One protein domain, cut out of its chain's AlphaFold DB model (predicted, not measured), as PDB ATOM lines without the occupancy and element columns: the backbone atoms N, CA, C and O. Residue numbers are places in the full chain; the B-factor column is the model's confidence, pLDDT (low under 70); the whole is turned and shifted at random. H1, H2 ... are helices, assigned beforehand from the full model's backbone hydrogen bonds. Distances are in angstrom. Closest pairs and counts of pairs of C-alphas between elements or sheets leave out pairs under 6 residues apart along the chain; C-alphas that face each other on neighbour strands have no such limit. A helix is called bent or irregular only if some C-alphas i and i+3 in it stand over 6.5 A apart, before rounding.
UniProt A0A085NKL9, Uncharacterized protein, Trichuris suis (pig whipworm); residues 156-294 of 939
ATOM      1  N   LEU A 156     108.664  62.429 101.457       89.06
ATOM      2  CA  LEU A 156     109.680  61.449 101.060       89.06
ATOM      3  C   LEU A 156     110.922  61.484 101.974       89.06
ATOM      4  O   LEU A 156     111.449  60.437 102.333       89.06
ATOM      5  N   ASP A 157     111.377  62.678 102.370       89.56
ATOM      6  CA  ASP A 157     112.608  62.874 103.155       89.56
ATOM      7  C   ASP A 157     112.381  62.962 104.688       89.56
ATOM      8  O   ASP A 157     113.315  63.281 105.435       89.56
ATOM      9  N   THR A 158     111.160  62.722 105.191       90.56
ATOM     10  CA  THR A 158     110.820  62.843 106.628       90.56
ATOM     11  C   THR A 158     111.584  61.825 107.486       90.56
ATOM     12  O   THR A 158     111.639  60.637 107.167       90.56
ATOM     13  N   LYS A 159     112.130  62.279 108.624       89.19
ATOM     14  CA  LYS A 159     112.805  61.443 109.637       89.19
ATOM     15  C   LYS A 159     111.885  60.325 110.148       89.19
ATOM     16  O   LYS A 159     110.746  60.589 110.526       89.19
ATOM     17  N   THR A 160     112.414  59.107 110.268       86.56
ATOM     18  CA  THR A 160     111.683  57.911 110.744       86.56
ATOM     19  C   THR A 160     111.018  58.096 112.109       86.56
ATOM     20  O   THR A 160     109.877  57.689 112.302       86.56
ATOM     21  N   GLU A 161     111.691  58.777 113.036       87.31
ATOM     22  CA  GLU A 161     111.179  59.118 114.374       87.31
ATOM     23  C   GLU A 161     109.909  59.989 114.351       87.31
ATOM     24  O   GLU A 161     109.179  60.039 115.338       87.31
ATOM     25  N   LEU A 162     109.644  60.677 113.234       88.62
ATOM     26  CA  LEU A 162     108.533  61.614 113.064       88.62
ATOM     27  C   LEU A 162     107.411  61.052 112.168       88.62
ATOM     28  O   LEU A 162     106.401  61.722 111.950       88.62
ATOM     29  N   HIS A 163     107.546  59.824 111.646       89.06
ATOM     30  CA  HIS A 163     106.552  59.216 110.744       89.06
ATOM     31  C   HIS A 163     105.173  59.043 111.397       89.06
ATOM     32  O   HIS A 163     104.159  59.207 110.727       89.06
ATOM     33  N   SER A 164     105.121  58.770 112.703       88.25
ATOM     34  CA  SER A 164     103.875  58.578 113.463       88.25
ATOM     35  C   SER A 164     103.157  59.870 113.869       88.25
ATOM     36  O   SER A 164     102.023  59.805 114.337       88.25
ATOM     37  N   THR A 165     103.792  61.032 113.703       89.19
ATOM     38  CA  THR A 165     103.257  62.344 114.106       89.19
ATOM     39  C   THR A 165     103.059  63.276 112.917       89.19
ATOM     40  O   THR A 165     102.007  63.893 112.788       89.19
ATOM     41  N   VAL A 166     104.042  63.358 112.019       91.25
ATOM     42  CA  VAL A 166     104.036  64.309 110.901       91.25
ATOM     43  C   VAL A 166     103.183  63.809 109.736       91.25
ATOM     44  O   VAL A 166     102.418  64.592 109.179       91.25
ATOM     45  N   LEU A 167     103.246  62.518 109.384       92.62
ATOM     46  CA  LEU A 167     102.466  61.991 108.256       92.62
ATOM     47  C   LEU A 167     100.941  62.104 108.480       92.62
ATOM     48  O   LEU A 167     100.269  62.560 107.556       92.62
ATOM     49  N   PRO A 168     100.368  61.801 109.668       93.62
ATOM     50  CA  PRO A 168      98.949  62.054 109.943       93.62
ATOM     51  C   PRO A 168      98.532  63.522 109.749       93.62
ATOM     52  O   PRO A 168      97.535  63.786 109.080       93.62
ATOM     53  N   GLU A 169      99.318  64.485 110.245       92.44
ATOM     54  CA  GLU A 169      99.013  65.913 110.071       92.44
ATOM     55  C   GLU A 169      99.185  66.374 108.614       92.44
ATOM     56  O   GLU A 169      98.374  67.156 108.118       92.44
ATOM     57  N   MET A 170     100.157  65.832 107.868       94.94
ATOM     58  CA  MET A 170     100.269  66.061 106.420       94.94
ATOM     59  C   MET A 170      99.065  65.491 105.650       94.94
ATOM     60  O   MET A 170      98.606  66.121 104.698       94.94
ATOM     61  N   LEU A 171      98.507  64.345 106.065       95.56
ATOM     62  CA  LEU A 171      97.263  63.813 105.495       95.56
ATOM     63  C   LEU A 171      96.050  64.678 105.851       95.56
ATOM     64  O   LEU A 171      95.231  64.949 104.977       95.56
ATOM     65  N   LYS A 172      95.937  65.141 107.101       94.44
ATOM     66  CA  LYS A 172      94.868  66.049 107.544       94.44
ATOM     67  C   LYS A 172      94.898  67.361 106.750       94.44
ATOM     68  O   LYS A 172      93.870  67.783 106.219       94.44
ATOM     69  N   PHE A 173      96.085  67.950 106.599       95.00
ATOM     70  CA  PHE A 173      96.332  69.108 105.745       95.00
ATOM     71  C   PHE A 173      95.906  68.839 104.297       95.00
ATOM     72  O   PHE A 173      95.072  69.566 103.763       95.00
ATOM     73  N   MET A 174      96.401  67.762 103.675       96.38
ATOM     74  CA  MET A 174      96.091  67.447 102.277       96.38
ATOM     75  C   MET A 174      94.605  67.131 102.034       96.38
ATOM     76  O   MET A 174      94.085  67.480 100.976       96.38
ATOM     77  N   LEU A 175      93.900  66.530 103.000       94.81
ATOM     78  CA  LEU A 175      92.445  66.341 102.945       94.81
ATOM     79  C   LEU A 175      91.691  67.677 103.001       94.81
ATOM     80  O   LEU A 175      90.745  67.867 102.240       94.81
ATOM     81  N   SER A 176      92.118  68.610 103.858       92.44
ATOM     82  CA  SER A 176      91.533  69.956 103.948       92.44
ATOM     83  C   SER A 176      91.801  70.777 102.676       92.44
ATOM     84  O   SER A 176      90.885  71.370 102.106       92.44
ATOM     85  N   VAL A 177      93.028  70.729 102.145       91.81
ATOM     86  CA  VAL A 177      93.406  71.330 100.852       91.81
ATOM     87  C   VAL A 177      92.556  70.782  99.704       91.81
ATOM     88  O   VAL A 177      92.011  71.563  98.923       91.81
ATOM     89  N   ALA A 178      92.400  69.458  99.616       91.94
ATOM     90  CA  ALA A 178      91.577  68.824  98.591       91.94
ATOM     91  C   ALA A 178      90.088  69.180  98.744       91.94
ATOM     92  O   ALA A 178      89.441  69.483  97.745       91.94
ATOM     93  N   GLN A 179      89.556  69.233  99.972       89.12
ATOM     94  CA  GLN A 179      88.180  69.670 100.235       89.12
ATOM     95  C   GLN A 179      87.941  71.117  99.818       89.12
ATOM     96  O   GLN A 179      86.921  71.386  99.184       89.12
ATOM     97  N   ASN A 180      88.864  72.031 100.115       86.19
ATOM     98  CA  ASN A 180      88.755  73.407  99.645       86.19
ATOM     99  C   ASN A 180      88.762  73.442  98.109       86.19
ATOM    100  O   ASN A 180      87.764  73.826  97.514       86.19
ATOM    101  N   LEU A 181      89.820  72.952  97.454       86.75
ATOM    102  CA  LEU A 181      89.956  73.040  95.993       86.75
ATOM    103  C   LEU A 181      88.826  72.336  95.219       86.75
ATOM    104  O   LEU A 181      88.288  72.898  94.269       86.75
ATOM    105  N   LEU A 182      88.439  71.118  95.603       85.44
ATOM    106  CA  LEU A 182      87.526  70.300  94.796       85.44
ATOM    107  C   LEU A 182      86.046  70.637  94.996       85.44
ATOM    108  O   LEU A 182      85.256  70.319  94.102       85.44
ATOM    109  N   SER A 183      85.667  71.279  96.107       79.31
ATOM    110  CA  SER A 183      84.262  71.597  96.412       79.31
ATOM    111  C   SER A 183      83.714  72.844  95.703       79.31
ATOM    112  O   SER A 183      82.499  72.945  95.548       79.31
ATOM    113  N   PHE A 184      84.566  73.758  95.221       69.31
ATOM    114  CA  PHE A 184      84.114  74.939  94.476       69.31
ATOM    115  C   PHE A 184      83.620  74.584  93.059       69.31
ATOM    116  O   PHE A 184      84.329  73.889  92.327       69.31
ATOM    117  N   PRO A 185      82.457  75.087  92.607       62.16
ATOM    118  CA  PRO A 185      82.034  74.945  91.216       62.16
ATOM    119  C   PRO A 185      82.928  75.807  90.310       62.16
ATOM    120  O   PRO A 185      82.943  77.027  90.433       62.16
ATOM    121  N   PHE A 186      83.680  75.183  89.399       61.34
ATOM    122  CA  PHE A 186      84.534  75.912  88.450       61.34
ATOM    123  C   PHE A 186      83.811  76.207  87.137       61.34
ATOM    124  O   PHE A 186      83.191  75.316  86.555       61.34
ATOM    125  N   GLU A 187      84.030  77.410  86.610       52.81
ATOM    126  CA  GLU A 187      83.878  77.712  85.187       52.81
ATOM    127  C   GLU A 187      85.253  77.607  84.503       52.81
ATOM    128  O   GLU A 187      86.029  78.555  84.500       52.81
ATOM    129  N   PHE A 188      85.549  76.428  83.945       54.50
ATOM    130  CA  PHE A 188      86.518  76.164  82.860       54.50
ATOM    131  C   PHE A 188      87.974  76.683  82.940       54.50
ATOM    132  O   PHE A 188      88.701  76.538  81.954       54.50
ATOM    133  N   ASP A 189      88.455  77.218  84.063       68.44
ATOM    134  CA  ASP A 189      89.873  77.573  84.192       68.44
ATOM    135  C   ASP A 189      90.758  76.314  84.297       68.44
ATOM    136  O   ASP A 189      90.817  75.627  85.326       68.44
ATOM    137  N   ALA A 190      91.455  76.018  83.197       76.19
ATOM    138  CA  ALA A 190      92.334  74.864  83.058       76.19
ATOM    139  C   ALA A 190      93.499  74.871  84.064       76.19
ATOM    140  O   ALA A 190      93.962  73.799  84.450       76.19
ATOM    141  N   GLU A 191      93.949  76.042  84.528       81.75
ATOM    142  CA  GLU A 191      95.038  76.146  85.505       81.75
ATOM    143  C   GLU A 191      94.594  75.611  86.876       81.75
ATOM    144  O   GLU A 191      95.346  74.920  87.573       81.75
ATOM    145  N   ILE A 192      93.328  75.845  87.236       81.81
ATOM    146  CA  ILE A 192      92.731  75.343  88.479       81.81
ATOM    147  C   ILE A 192      92.377  73.848  88.350       81.81
ATOM    148  O   ILE A 192      92.523  73.104  89.325       81.81
ATOM    149  N   GLU A 193      92.006  73.362  87.156       82.19
ATOM    150  CA  GLU A 193      91.900  71.914  86.887       82.19
ATOM    151  C   GLU A 193      93.266  71.224  87.073       82.19
ATOM    152  O   GLU A 193      93.351  70.224  87.794       82.19
ATOM    153  N   THR A 194      94.359  71.790  86.539       87.19
ATOM    154  CA  THR A 194      95.716  71.256  86.764       87.19
ATOM    155  C   THR A 194      96.149  71.321  88.228       87.19
ATOM    156  O   THR A 194      96.725  70.351  88.728       87.19
ATOM    157  N   LEU A 195      95.798  72.386  88.962       90.88
ATOM    158  CA  LEU A 195      96.056  72.479  90.402       90.88
ATOM    159  C   LEU A 195      95.315  71.385  91.186       90.88
ATOM    160  O   LEU A 195      95.885  70.784  92.095       90.88
ATOM    161  N   CYS A 196      94.066  71.084  90.823       90.00
ATOM    162  CA  CYS A 196      93.297  69.997  91.434       90.00
ATOM    163  C   CYS A 196      93.900  68.620  91.126       90.00
ATOM    164  O   CYS A 196      93.965  67.762  92.010       90.00
ATOM    165  N   THR A 197      94.400  68.418  89.904       90.94
ATOM    166  CA  THR A 197      95.132  67.204  89.512       90.94
ATOM    167  C   THR A 197      96.431  67.055  90.302       90.94
ATOM    168  O   THR A 197      96.716  65.955  90.783       90.94
ATOM    169  N   LEU A 198      97.185  68.138  90.526       93.50
ATOM    170  CA  LEU A 198      98.371  68.119  91.387       93.50
ATOM    171  C   LEU A 198      98.007  67.849  92.854       93.50
ATOM    172  O   LEU A 198      98.647  67.010  93.487       93.50
ATOM    173  N   ALA A 199      96.973  68.503  93.389       94.38
ATOM    174  CA  ALA A 199      96.530  68.323  94.771       94.38
ATOM    175  C   ALA A 199      96.107  66.872  95.052       94.38
ATOM    176  O   ALA A 199      96.552  66.289  96.040       94.38
ATOM    177  N   MET A 200      95.338  66.253  94.148       94.25
ATOM    178  CA  MET A 200      95.000  64.828  94.232       94.25
ATOM    179  C   MET A 200      96.235  63.930  94.097       94.25
ATOM    180  O   MET A 200      96.399  63.004  94.892       94.25
ATOM    181  N   ARG A 201      97.142  64.210  93.151       92.50
ATOM    182  CA  ARG A 201      98.376  63.425  92.968       92.50
ATOM    183  C   ARG A 201      99.280  63.472  94.207       92.50
ATOM    184  O   ARG A 201      99.857  62.451  94.575       92.50
ATOM    185  N   VAL A 202      99.382  64.625  94.874       95.06
ATOM    186  CA  VAL A 202     100.143  64.780  96.124       95.06
ATOM    187  C   VAL A 202      99.416  64.135  97.305       95.06
ATOM    188  O   VAL A 202     100.058  63.401  98.049       95.06
ATOM    189  N   LEU A 203      98.096  64.313  97.449       96.25
ATOM    190  CA  LEU A 203      97.301  63.667  98.505       96.25
ATOM    191  C   LEU A 203      97.491  62.147  98.469       96.25
ATOM    192  O   LEU A 203      97.835  61.548  99.486       96.25
ATOM    193  N   LEU A 204      97.325  61.532  97.296       94.69
ATOM    194  CA  LEU A 204      97.471  60.085  97.136       94.69
ATOM    195  C   LEU A 204      98.924  59.611  97.296       94.69
ATOM    196  O   LEU A 204      99.146  58.545  97.865       94.69
ATOM    197  N   PHE A 205      99.919  60.400  96.873       93.56
ATOM    198  CA  PHE A 205     101.331  60.088  97.123       93.56
ATOM    199  C   PHE A 205     101.656  60.074  98.625       93.56
ATOM    200  O   PHE A 205     102.203  59.089  99.119       93.56
ATOM    201  N   VAL A 206     101.274  61.117  99.371       94.06
ATOM    202  CA  VAL A 206     101.475  61.171 100.833       94.06
ATOM    203  C   VAL A 206     100.693  60.045 101.523       94.06
ATOM    204  O   VAL A 206     101.190  59.452 102.479       94.06
ATOM    205  N   TRP A 207      99.518  59.670 101.004       94.88
ATOM    206  CA  TRP A 207      98.744  58.525 101.501       94.88
ATOM    207  C   TRP A 207      99.466  57.190 101.322       94.88
ATOM    208  O   TRP A 207      99.476  56.375 102.243       94.88
ATOM    209  N   LEU A 208     100.094  56.960 100.166       93.38
ATOM    210  CA  LEU A 208     100.884  55.754  99.910       93.38
ATOM    211  C   LEU A 208     102.144  55.711 100.785       93.38
ATOM    212  O   LEU A 208     102.423  54.669 101.377       93.38
ATOM    213  N   GLN A 209     102.838  56.840 100.958       91.00
ATOM    214  CA  GLN A 209     103.971  56.950 101.887       91.00
ATOM    215  C   GLN A 209     103.546  56.662 103.337       91.00
ATOM    216  O   GLN A 209     104.192  55.873 104.027       91.00
ATOM    217  N   ALA A 210     102.401  57.184 103.786       92.12
ATOM    218  CA  ALA A 210     101.830  56.818 105.081       92.12
ATOM    219  C   ALA A 210     101.482  55.318 105.158       92.12
ATOM    220  O   ALA A 210     101.807  54.668 106.145       92.12
ATOM    221  N   CYS A 211     100.918  54.708 104.111       91.75
ATOM    222  CA  CYS A 211     100.648  53.263 104.093       91.75
ATOM    223  C   CYS A 211     101.916  52.388 104.186       91.75
ATOM    224  O   CYS A 211     101.821  51.245 104.634       91.75
ATOM    225  N   VAL A 212     103.088  52.908 103.797       88.81
ATOM    226  CA  VAL A 212     104.396  52.259 104.011       88.81
ATOM    227  C   VAL A 212     104.920  52.488 105.432       88.81
ATOM    228  O   VAL A 212     105.392  51.543 106.061       88.81
ATOM    229  N   HIS A 213     104.854  53.725 105.931       88.31
ATOM    230  CA  HIS A 213     105.607  54.165 107.113       88.31
ATOM    231  C   HIS A 213     104.796  54.263 108.416       88.31
ATOM    232  O   HIS A 213     105.310  53.953 109.489       88.31
ATOM    233  N   HIS A 214     103.528  54.671 108.344       90.00
ATOM    234  CA  HIS A 214     102.612  54.759 109.481       90.00
ATOM    235  C   HIS A 214     101.159  54.601 109.003       90.00
ATOM    236  O   HIS A 214     100.517  55.563 108.574       90.00
ATOM    237  N   TYR A 215     100.656  53.364 109.042       91.44
ATOM    238  CA  TYR A 215      99.412  52.988 108.367       91.44
ATOM    239  C   TYR A 215      98.200  53.827 108.831       91.44
ATOM    240  O   TYR A 215      97.860  53.776 110.017       91.44
ATOM    241  N   PRO A 216      97.501  54.563 107.938       93.06
ATOM    242  CA  PRO A 216      96.463  55.507 108.352       93.06
ATOM    243  C   PRO A 216      95.303  54.858 109.120       93.06
ATOM    244  O   PRO A 216      94.743  53.837 108.703       93.06
ATOM    245  N   ALA A 217      94.907  55.489 110.228       91.44
ATOM    246  CA  ALA A 217      93.823  55.018 111.088       91.44
ATOM    247  C   ALA A 217      92.451  55.026 110.368       91.44
ATOM    248  O   ALA A 217      92.247  55.807 109.435       91.44
ATOM    249  N   PRO A 218      91.460  54.214 110.797       89.94
ATOM    250  CA  PRO A 218      90.179  54.066 110.091       89.94
ATOM    251  C   PRO A 218      89.404  55.370 109.829       89.94
ATOM    252  O   PRO A 218      88.734  55.476 108.803       89.94
ATOM    253  N   ALA A 219      89.529  56.380 110.698       90.25
ATOM    254  CA  ALA A 219      88.915  57.699 110.509       90.25
ATOM    255  C   ALA A 219      89.448  58.445 109.266       90.25
ATOM    256  O   ALA A 219      88.673  59.095 108.561       90.25
ATOM    257  N   TYR A 220      90.740  58.298 108.936       93.12
ATOM    258  CA  TYR A 220      91.322  58.849 107.705       93.12
ATOM    259  C   TYR A 220      90.679  58.198 106.477       93.12
ATOM    260  O   TYR A 220      90.157  58.897 105.611       93.12
ATOM    261  N   TRP A 221      90.623  56.862 106.435       92.81
ATOM    262  CA  TRP A 221      89.998  56.120 105.333       92.81
ATOM    263  C   TRP A 221      88.503  56.431 105.169       92.81
ATOM    264  O   TRP A 221      88.045  56.571 104.035       92.81
ATOM    265  N   LYS A 222      87.755  56.600 106.272       88.81
ATOM    266  CA  LYS A 222      86.356  57.059 106.224       88.81
ATOM    267  C   LYS A 222      86.246  58.433 105.569       88.81
ATOM    268  O   LYS A 222      85.454  58.612 104.648       88.81
ATOM    269  N   THR A 223      87.053  59.381 106.044       90.88
ATOM    270  CA  THR A 223      87.036  60.773 105.583       90.88
ATOM    271  C   THR A 223      87.389  60.845 104.096       90.88
ATOM    272  O   THR A 223      86.637  61.438 103.330       90.88
ATOM    273  N   LEU A 224      88.449  60.157 103.652       93.25
ATOM    274  CA  LEU A 224      88.821  60.086 102.234       93.25
ATOM    275  C   LEU A 224      87.716  59.467 101.368       93.25
ATOM    276  O   LEU A 224      87.374  60.039 100.340       93.25
ATOM    277  N   SER A 225      87.130  58.334 101.774       90.25
ATOM    278  CA  SER A 225      86.056  57.683 101.007       90.25
ATOM    279  C   SER A 225      84.829  58.592 100.870       90.25
ATOM    280  O   SER A 225      84.357  58.818  99.757       90.25
ATOM    281  N   ASN A 226      84.370  59.198 101.970       87.06
ATOM    282  CA  ASN A 226      83.216  60.099 101.957       87.06
ATOM    283  C   ASN A 226      83.477  61.380 101.148       87.06
ATOM    284  O   ASN A 226      82.569  61.873 100.480       87.06
ATOM    285  N   LEU A 227      84.705  61.900 101.156       87.94
ATOM    286  CA  LEU A 227      85.093  63.061 100.358       87.94
ATOM    287  C   LEU A 227      85.239  62.734  98.867       87.94
ATOM    288  O   LEU A 227      84.619  63.402  98.042       87.94
ATOM    289  N   CYS A 228      85.944  61.660  98.505       89.75
ATOM    290  CA  CYS A 228      85.999  61.181  97.124       89.75
ATOM    291  C   CYS A 228      84.593  60.888  96.577       89.75
ATOM    292  O   CYS A 228      84.302  61.265  95.447       89.75
ATOM    293  N   LEU A 229      83.684  60.309  97.372       85.06
ATOM    294  CA  LEU A 229      82.281  60.117  96.988       85.06
ATOM    295  C   LEU A 229      81.549  61.433  96.673       85.06
ATOM    296  O   LEU A 229      80.758  61.456  95.727       85.06
ATOM    297  N   ARG A 230      81.817  62.524  97.410       84.25
ATOM    298  CA  ARG A 230      81.293  63.871  97.100       84.25
ATOM    299  C   ARG A 230      81.911  64.405  95.799       84.25
ATOM    300  O   ARG A 230      81.186  64.862  94.918       84.25
ATOM    301  N   TRP A 231      83.228  64.279  95.627       87.19
ATOM    302  CA  TRP A 231      83.967  64.804  94.469       87.19
ATOM    303  C   TRP A 231      83.985  63.885  93.228       87.19
ATOM    304  O   TRP A 231      84.648  64.214  92.249       87.19
ATOM    305  N   ARG A 232      83.278  62.744  93.213       86.88
ATOM    306  CA  ARG A 232      83.387  61.718  92.143       86.88
ATOM    307  C   ARG A 232      82.961  62.171  90.735       86.88
ATOM    308  O   ARG A 232      83.191  61.464  89.765       86.88
ATOM    309  N   HIS A 233      82.371  63.358  90.620       82.31
ATOM    310  CA  HIS A 233      82.035  64.037  89.365       82.31
ATOM    311  C   HIS A 233      83.207  64.852  88.770       82.31
ATOM    312  O   HIS A 233      83.047  65.492  87.728       82.31
ATOM    313  N   ARG A 234      84.370  64.873  89.441       83.69
ATOM    314  CA  ARG A 234      85.566  65.646  89.080       83.69
ATOM    315  C   ARG A 234      86.635  64.734  88.470       83.69
ATOM    316  O   ARG A 234      87.181  63.869  89.154       83.69
ATOM    317  N   VAL A 235      86.997  64.999  87.215       86.75
ATOM    318  CA  VAL A 235      88.020  64.246  86.460       86.75
ATOM    319  C   VAL A 235      89.351  64.092  87.226       86.75
ATOM    320  O   VAL A 235      89.798  62.950  87.366       86.75
ATOM    321  N   PRO A 236      89.924  65.147  87.856       88.62
ATOM    322  CA  PRO A 236      91.151  65.038  88.656       88.62
ATOM    323  C   PRO A 236      91.135  63.987  89.774       88.62
ATOM    324  O   PRO A 236      92.190  63.495  90.174       88.62
ATOM    325  N   VAL A 237      89.957  63.647  90.309       91.56
ATOM    326  CA  VAL A 237      89.811  62.683  91.410       91.56
ATOM    327  C   VAL A 237      89.823  61.256  90.874       91.56
ATOM    328  O   VAL A 237      90.504  60.398  91.434       91.56
ATOM    329  N   VAL A 238      89.109  61.006  89.773       92.00
ATOM    330  CA  VAL A 238      88.956  59.661  89.202       92.00
ATOM    331  C   VAL A 238      90.194  59.239  88.410       92.00
ATOM    332  O   VAL A 238      90.630  58.100  88.558       92.00
ATOM    333  N   GLU A 239      90.828  60.139  87.652       89.75
ATOM    334  CA  GLU A 239      92.075  59.820  86.934       89.75
ATOM    335  C   GLU A 239      93.226  59.501  87.910       89.75
ATOM    336  O   GLU A 239      93.938  58.512  87.731       89.75
ATOM    337  N   ASN A 240      93.382  60.266  88.998       91.38
ATOM    338  CA  ASN A 240      94.408  59.980  90.010       91.38
ATOM    339  C   ASN A 240      94.096  58.718  90.839       91.38
ATOM    340  O   ASN A 240      95.007  57.936  91.117       91.38
ATOM    341  N   TRP A 241      92.826  58.469  91.188       94.38
ATOM    342  CA  TRP A 241      92.400  57.196  91.790       94.38
ATOM    343  C   TRP A 241      92.711  56.003  90.875       94.38
ATOM    344  O   TRP A 241      93.234  54.989  91.341       94.38
ATOM    345  N   SER A 242      92.445  56.146  89.573       93.00
ATOM    346  CA  SER A 242      92.696  55.111  88.572       93.00
ATOM    347  C   SER A 242      94.180  54.762  88.484       93.00
ATOM    348  O   SER A 242      94.537  53.596  88.648       93.00
ATOM    349  N   ARG A 243      95.062  55.767  88.356       90.56
ATOM    350  CA  ARG A 243      96.529  55.588  88.355       90.56
ATOM    351  C   ARG A 243      97.007  54.799  89.573       90.56
ATOM    352  O   ARG A 243      97.758  53.838  89.425       90.56
ATOM    353  N   VAL A 244      96.522  55.144  90.768       92.88
ATOM    354  CA  VAL A 244      96.857  54.416  92.004       92.88
ATOM    355  C   VAL A 244      96.344  52.975  91.967       92.88
ATOM    356  O   VAL A 244      97.103  52.059  92.276       92.88
ATOM    357  N   CYS A 245      95.104  52.733  91.537       94.00
ATOM    358  CA  CYS A 245      94.565  51.374  91.447       94.00
ATOM    359  C   CYS A 245      95.296  50.517  90.397       94.00
ATOM    360  O   CYS A 245      95.578  49.349  90.664       94.00
ATOM    361  N   ILE A 246      95.672  51.090  89.252       91.62
ATOM    362  CA  ILE A 246      96.485  50.470  88.190       91.62
ATOM    363  C   ILE A 246      97.852  50.036  88.733       91.62
ATOM    364  O   ILE A 246      98.226  48.865  88.640       91.62
ATOM    365  N   VAL A 247      98.569  50.970  89.359       91.31
ATOM    366  CA  VAL A 247      99.915  50.772  89.912       91.31
ATOM    367  C   VAL A 247      99.913  49.740  91.045       91.31
ATOM    368  O   VAL A 247     100.744  48.828  91.056       91.31
ATOM    369  N   LEU A 248      98.949  49.832  91.967       92.94
ATOM    370  CA  LEU A 248      98.792  48.862  93.052       92.94
ATOM    371  C   LEU A 248      98.426  47.467  92.517       92.94
ATOM    372  O   LEU A 248      98.978  46.474  92.991       92.94
ATOM    373  N   THR A 249      97.554  47.380  91.504       93.19
ATOM    374  CA  THR A 249      97.162  46.097  90.895       93.19
ATOM    375  C   THR A 249      98.339  45.418  90.207       93.19
ATOM    376  O   THR A 249      98.537  44.231  90.437       93.19
ATOM    377  N   ASN A 250      99.165  46.142  89.442       91.19
ATOM    378  CA  ASN A 250     100.342  45.560  88.782       91.19
ATOM    379  C   ASN A 250     101.286  44.875  89.792       91.19
ATOM    380  O   ASN A 250     101.675  43.719  89.613       91.19
ATOM    381  N   ARG A 251     101.580  45.540  90.921       89.12
ATOM    382  CA  ARG A 251     102.398  44.949  91.995       89.12
ATOM    383  C   ARG A 251     101.691  43.787  92.706       89.12
ATOM    384  O   ARG A 251     102.372  42.826  93.046       89.12
ATOM    385  N   ILE A 252     100.365  43.808  92.889       90.69
ATOM    386  CA  ILE A 252      99.625  42.646  93.427       90.69
ATOM    387  C   ILE A 252      99.650  41.457  92.464       90.69
ATOM    388  O   ILE A 252      99.896  40.340  92.907       90.69
ATOM    389  N   VAL A 253      99.448  41.670  91.163       90.25
ATOM    390  CA  VAL A 253      99.510  40.609  90.147       90.25
ATOM    391  C   VAL A 253     100.903  39.970  90.140       90.25
ATOM    392  O   VAL A 253     101.012  38.752  90.275       90.25
ATOM    393  N   GLY A 254     101.968  40.779  90.118       87.75
ATOM    394  CA  GLY A 254     103.345  40.285  90.228       87.75
ATOM    395  C   GLY A 254     103.663  39.577  91.556       87.75
ATOM    396  O   GLY A 254     104.455  38.637  91.571       87.75
ATOM    397  N   GLN A 255     103.035  39.984  92.666       86.94
ATOM    398  CA  GLN A 255     103.204  39.363  93.989       86.94
ATOM    399  C   GLN A 255     102.447  38.029  94.128       86.94
ATOM    400  O   GLN A 255     102.932  37.130  94.811       86.94
ATOM    401  N   LEU A 256     101.259  37.904  93.527       87.50
ATOM    402  CA  LEU A 256     100.411  36.709  93.629       87.50
ATOM    403  C   LEU A 256     100.769  35.626  92.605       87.50
ATOM    404  O   LEU A 256     100.665  34.445  92.922       87.50
ATOM    405  N   PHE A 257     101.177  36.022  91.396       86.88
ATOM    406  CA  PHE A 257     101.360  35.109  90.260       86.88
ATOM    407  C   PHE A 257     102.782  35.113  89.672       86.88
ATOM    408  O   PHE A 257     103.069  34.352  88.751       86.88
ATOM    409  N   GLY A 258     103.684  35.935  90.218       84.44
ATOM    410  CA  GLY A 258     105.064  36.079  89.752       84.44
ATOM    411  C   GLY A 258     105.240  37.162  88.684       84.44
ATOM    412  O   GLY A 258     104.297  37.575  88.009       84.44
ATOM    413  N   ALA A 259     106.479  37.638  88.526       78.69
ATOM    414  CA  ALA A 259     106.798  38.761  87.641       78.69
ATOM    415  C   ALA A 259     106.467  38.490  86.159       78.69
ATOM    416  O   ALA A 259     106.010  39.393  85.466       78.69
ATOM    417  N   GLU A 260     106.636  37.249  85.692       79.19
ATOM    418  CA  GLU A 260     106.377  36.845  84.299       79.19
ATOM    419  C   GLU A 260     104.879  36.764  83.946       79.19
ATOM    420  O   GLU A 260     104.521  36.726  82.770       79.19
ATOM    421  N   TYR A 261     103.986  36.768  84.944       83.75
ATOM    422  CA  TYR A 261     102.538  36.779  84.717       83.75
ATOM    423  C   TYR A 261     102.032  38.170  84.306       83.75
ATOM    424  O   TYR A 261     101.101  38.279  83.503       83.75
ATOM    425  N   SER A 262     102.608  39.244  84.863       79.31
ATOM    426  CA  SER A 262     102.092  40.597  84.638       79.31
ATOM    427  C   SER A 262     102.488  41.132  83.264       79.31
ATOM    428  O   SER A 262     103.605  41.597  83.046       79.31
ATOM    429  N   LYS A 263     101.521  41.140  82.344       82.75
ATOM    430  CA  LYS A 263     101.605  41.813  81.036       82.75
ATOM    431  C   LYS A 263     101.012  43.234  81.086       82.75
ATOM    432  O   LYS A 263     100.567  43.771  80.075       82.75
ATOM    433  N   MET A 264     100.944  43.827  82.281       86.56
ATOM    434  CA  MET A 264     100.360  45.147  82.520       86.56
ATOM    435  C   MET A 264     101.412  46.228  82.269       86.56
ATOM    436  O   MET A 264     102.330  46.412  83.072       86.56
ATOM    437  N   ARG A 265     101.284  46.971  81.168       84.12
ATOM    438  CA  ARG A 265     102.191  48.082  80.865       84.12
ATOM    439  C   ARG A 265     101.785  49.293  81.702       84.12
ATOM    440  O   ARG A 265     100.654  49.769  81.607       84.12
ATOM    441  N   VAL A 266     102.708  49.759  82.542       84.31
ATOM    442  CA  VAL A 266     102.516  50.883  83.465       84.31
ATOM    443  C   VAL A 266     103.644  51.891  83.271       84.31
ATOM    444  O   VAL A 266     104.815  51.526  83.205       84.31
ATOM    445  N   ASP A 267     103.269  53.163  83.187       80.69
ATOM    446  CA  ASP A 267     104.167  54.306  83.043       80.69
ATOM    447  C   ASP A 267     105.171  54.427  84.208       80.69
ATOM    448  O   ASP A 267     104.824  54.298  85.387       80.69
ATOM    449  N   SER A 268     106.435  54.711  83.883       76.44
ATOM    450  CA  SER A 268     107.533  54.743  84.858       76.44
ATOM    451  C   SER A 268     107.385  55.831  85.926       76.44
ATOM    452  O   SER A 268     107.790  55.614  87.066       76.44
ATOM    453  N   CYS A 269     106.770  56.969  85.595       75.50
ATOM    454  CA  CYS A 269     106.539  58.082  86.522       75.50
ATOM    455  C   CYS A 269     105.364  57.814  87.483       75.50
ATOM    456  O   CYS A 269     105.172  58.559  88.448       75.50
ATOM    457  N   ASP A 270     104.570  56.771  87.223       80.75
ATOM    458  CA  ASP A 270     103.541  56.260  88.129       80.75
ATOM    459  C   ASP A 270     104.056  55.089  88.991       80.75
ATOM    460  O   ASP A 270     103.593  54.917  90.118       80.75
ATOM    461  N   LEU A 271     105.089  54.354  88.556       80.94
ATOM    462  CA  LEU A 271     105.795  53.388  89.415       80.94
ATOM    463  C   LEU A 271     106.529  54.065  90.593       80.94
ATOM    464  O   LEU A 271     106.632  53.472  91.669       80.94
ATOM    465  N   GLU A 272     106.955  55.326  90.442       76.75
ATOM    466  CA  GLU A 272     107.522  56.150  91.531       76.75
ATOM    467  C   GLU A 272     106.600  56.277  92.759       76.75
ATOM    468  O   GLU A 272     107.082  56.496  93.875       76.75
ATOM    469  N   LEU A 273     105.280  56.121  92.581       77.38
ATOM    470  CA  LEU A 273     104.291  56.181  93.664       77.38
ATOM    471  C   LEU A 273     104.480  55.065  94.709       77.38
ATOM    472  O   LEU A 273     103.999  55.201  95.831       77.38
ATOM    473  N   LEU A 274     105.180  53.975  94.361       77.31
ATOM    474  CA  LEU A 274     105.430  52.815  95.227       77.31
ATOM    475  C   LEU A 274     106.843  52.779  95.822       77.31
ATOM    476  O   LEU A 274     107.336  51.710  96.191       77.31
ATOM    477  N   SER A 275     107.498  53.935  95.913       67.56
ATOM    478  CA  SER A 275     108.777  54.109  96.605       67.56
ATOM    479  C   SER A 275     108.642  53.733  98.091       67.56
ATOM    480  O   SER A 275     108.201  54.536  98.904       67.56
ATOM    481  N   GLY A 276     108.994  52.488  98.437       65.62
ATOM    482  CA  GLY A 276     108.963  51.983  99.812       65.62
ATOM    483  C   GLY A 276     108.668  50.481  99.953       65.62
ATOM    484  O   GLY A 276     107.871  49.889  99.214       65.62
ATOM    485  N   ASN A 277     109.286  49.863 100.963       71.25
ATOM    486  CA  ASN A 277     109.068  48.463 101.337       71.25
ATOM    487  C   ASN A 277     108.007  48.357 102.445       71.25
ATOM    488  O   ASN A 277     108.332  48.319 103.629       71.25
ATOM    489  N   CYS A 278     106.734  48.295 102.054       76.69
ATOM    490  CA  CYS A 278     105.629  47.885 102.927       76.69
ATOM    491  C   CYS A 278     105.561  46.353 103.076       76.69
ATOM    492  O   CYS A 278     106.063  45.613 102.227       76.69
ATOM    493  N   SER A 279     104.897  45.867 104.133       84.81
ATOM    494  CA  SER A 279     104.573  44.442 104.267       84.81
ATOM    495  C   SER A 279     103.482  44.024 103.273       84.81
ATOM    496  O   SER A 279     102.602  44.815 102.930       84.81
ATOM    497  N   ASN A 280     103.498  42.757 102.846       85.00
ATOM    498  CA  ASN A 280     102.517  42.217 101.892       85.00
ATOM    499  C   ASN A 280     101.061  42.378 102.374       85.00
ATOM    500  O   ASN A 280     100.167  42.605 101.562       85.00
ATOM    501  N   GLU A 281     100.813  42.292 103.685       86.56
ATOM    502  CA  GLU A 281      99.485  42.510 104.269       86.56
ATOM    503  C   GLU A 281      99.062  43.984 104.202       86.56
ATOM    504  O   GLU A 281      97.969  44.284 103.715       86.56
ATOM    505  N   ALA A 282      99.935  44.911 104.618       87.12
ATOM    506  CA  ALA A 282      99.672  46.346 104.514       87.12
ATOM    507  C   ALA A 282      99.459  46.763 103.050       87.12
ATOM    508  O   ALA A 282      98.592  47.590 102.763       87.12
ATOM    509  N   PHE A 283     100.182  46.144 102.115       90.19
ATOM    510  CA  PHE A 283     100.023  46.368 100.683       90.19
ATOM    511  C   PHE A 283      98.661  45.889 100.156       90.19
ATOM    512  O   PHE A 283      97.926  46.676  99.558       90.19
ATOM    513  N   SER A 284      98.261  44.649 100.460       90.56
ATOM    514  CA  SER A 284      96.941  44.109 100.091       90.56
ATOM    515  C   SER A 284      95.782  44.903 100.705       90.56
ATOM    516  O   SER A 284      94.790  45.178 100.027       90.56
ATOM    517  N   GLN A 285      95.916  45.337 101.964       90.88
ATOM    518  CA  GLN A 285      94.959  46.237 102.617       90.88
ATOM    519  C   GLN A 285      94.885  47.599 101.913       90.88
ATOM    520  O   GLN A 285      93.794  48.130 101.725       90.88
ATOM    521  N   THR A 286      96.025  48.155 101.496       93.44
ATOM    522  CA  THR A 286      96.106  49.435 100.769       93.44
ATOM    523  C   THR A 286      95.410  49.353  99.412       93.44
ATOM    524  O   THR A 286      94.527  50.165  99.143       93.44
ATOM    525  N   TRP A 287      95.724  48.341  98.594       94.19
ATOM    526  CA  TRP A 287      95.046  48.096  97.312       94.19
ATOM    527  C   TRP A 287      93.537  47.944  97.480       94.19
ATOM    528  O   TRP A 287      92.783  48.659  96.825       94.19
ATOM    529  N   TYR A 288      93.088  47.077  98.394       92.81
ATOM    530  CA  TYR A 288      91.659  46.845  98.594       92.81
ATOM    531  C   TYR A 288      90.931  48.120  99.044       92.81
ATOM    532  O   TYR A 288      89.846  48.420  98.553       92.81
ATOM    533  N   ARG A 289      91.533  48.921  99.933       92.62
ATOM    534  CA  ARG A 289      90.918  50.171 100.404       92.62
ATOM    535  C   ARG A 289      90.866  51.241  99.323       92.62
ATOM    536  O   ARG A 289      89.831  51.892  99.220       92.62
ATOM    537  N   PHE A 290      91.909  51.389  98.503       94.88
ATOM    538  CA  PHE A 290      91.877  52.290  97.346       94.88
ATOM    539  C   PHE A 290      90.839  51.852  96.312       94.88
ATOM    540  O   PHE A 290      90.016  52.668  95.899       94.88
ATOM    541  N   LEU A 291      90.804  50.564  95.968       94.06
ATOM    542  CA  LEU A 291      89.826  50.000  95.040       94.06
ATOM    543  C   LEU A 291      88.380  50.257  95.504       94.06
ATOM    544  O   LEU A 291      87.533  50.648  94.706       94.06
ATOM    545  N   MET A 292      88.115  50.119  96.807       91.06
ATOM    546  CA  MET A 292      86.795  50.323  97.417       91.06
ATOM    547  C   MET A 292      86.440  51.794  97.744       91.06
ATOM    548  O   MET A 292      85.374  52.014  98.322       91.06
ATOM    549  N   ILE A 293      87.261  52.808  97.410       90.44
ATOM    550  CA  ILE A 293      87.035  54.219  97.828       90.44
ATOM    551  C   ILE A 293      85.639  54.746  97.469       90.44
ATOM    552  O   ILE A 293      85.006  55.406  98.294       90.44
ATOM    553  N   PHE A 294      85.153  54.441  96.263       87.94
ATOM    554  CA  PHE A 294      83.842  54.870  95.765       87.94
ATOM    555  C   PHE A 294      82.703  53.882  96.101       87.94
ATOM    556  O   PHE A 294      81.586  54.025  95.605       87.94
TER     557      PHE A 294
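What this domain is: This is residues 156 to 294 of the 939 residues of an uncharacterized protein of Trichuris suis (pig whipworm) (UniProt A0A085NKL9). Look first for H2 at the core: H1 folds back along it as a hairpin, and H4 and H6 join it in a three-helix bundle. H3 packs on residues 175 to 183 of H1, H5 on H2 and H4. The printed part has 139 residues, 104 of them in six named helices, H1 to H6 in order along the chain, with no named strand; its class is all helix, and it is compact, with a radius of gyration of the C-alphas of 15.3 A and spans of 47 by 37 by 25 A.

How they stand to each other: Start at the hub, H2, residues 190 to 213. H1, residues 160 to 183, touches it, opposite ways at a shallow tilt of 27 degrees; the closest C-alphas, Met 174 and Leu 203, are 5.5 A apart. H4, residues 235 to 257, touches H2 with residues 236 to 244 alone, closest at C-alphas 197 and 236, 4.6 A. H6, residues 280 to 291, touches H4, closest at C-alphas 248 and 287, 5.7 A. H5, residues 268 to 274, touches H4, about perpendicular at 76 degrees, closest at C-alphas 247 and 271, 6.5 A. H3, residues 218 to 231, touches H1, closest at C-alphas 182 and 231, 6.6 A. O i to N i+4 pairs are within hydrogen-bond range throughout H2, H3 and H6, 15 of 20 in H1, 18 of 19 in H4, and 1 of 3 in H5, with 3 of 4 O i to N i+3 pairs.

Where its parts are: Find C-alpha 160 at (111.683, 57.911, 110.744); H1 runs 33.8 A from there, irregular, with C-alphas 161 and 164 7.4 A apart. H2 runs 34.4 A, H4 32.3 A. H6 ends at C-alpha 291 (89.826, 50.000, 95.040).

The domain as a whole: The printed part has no cut and no long link. Residues 184 to 191 stand free; pLDDT is under 70 at 184 to 189 and 275 to 276.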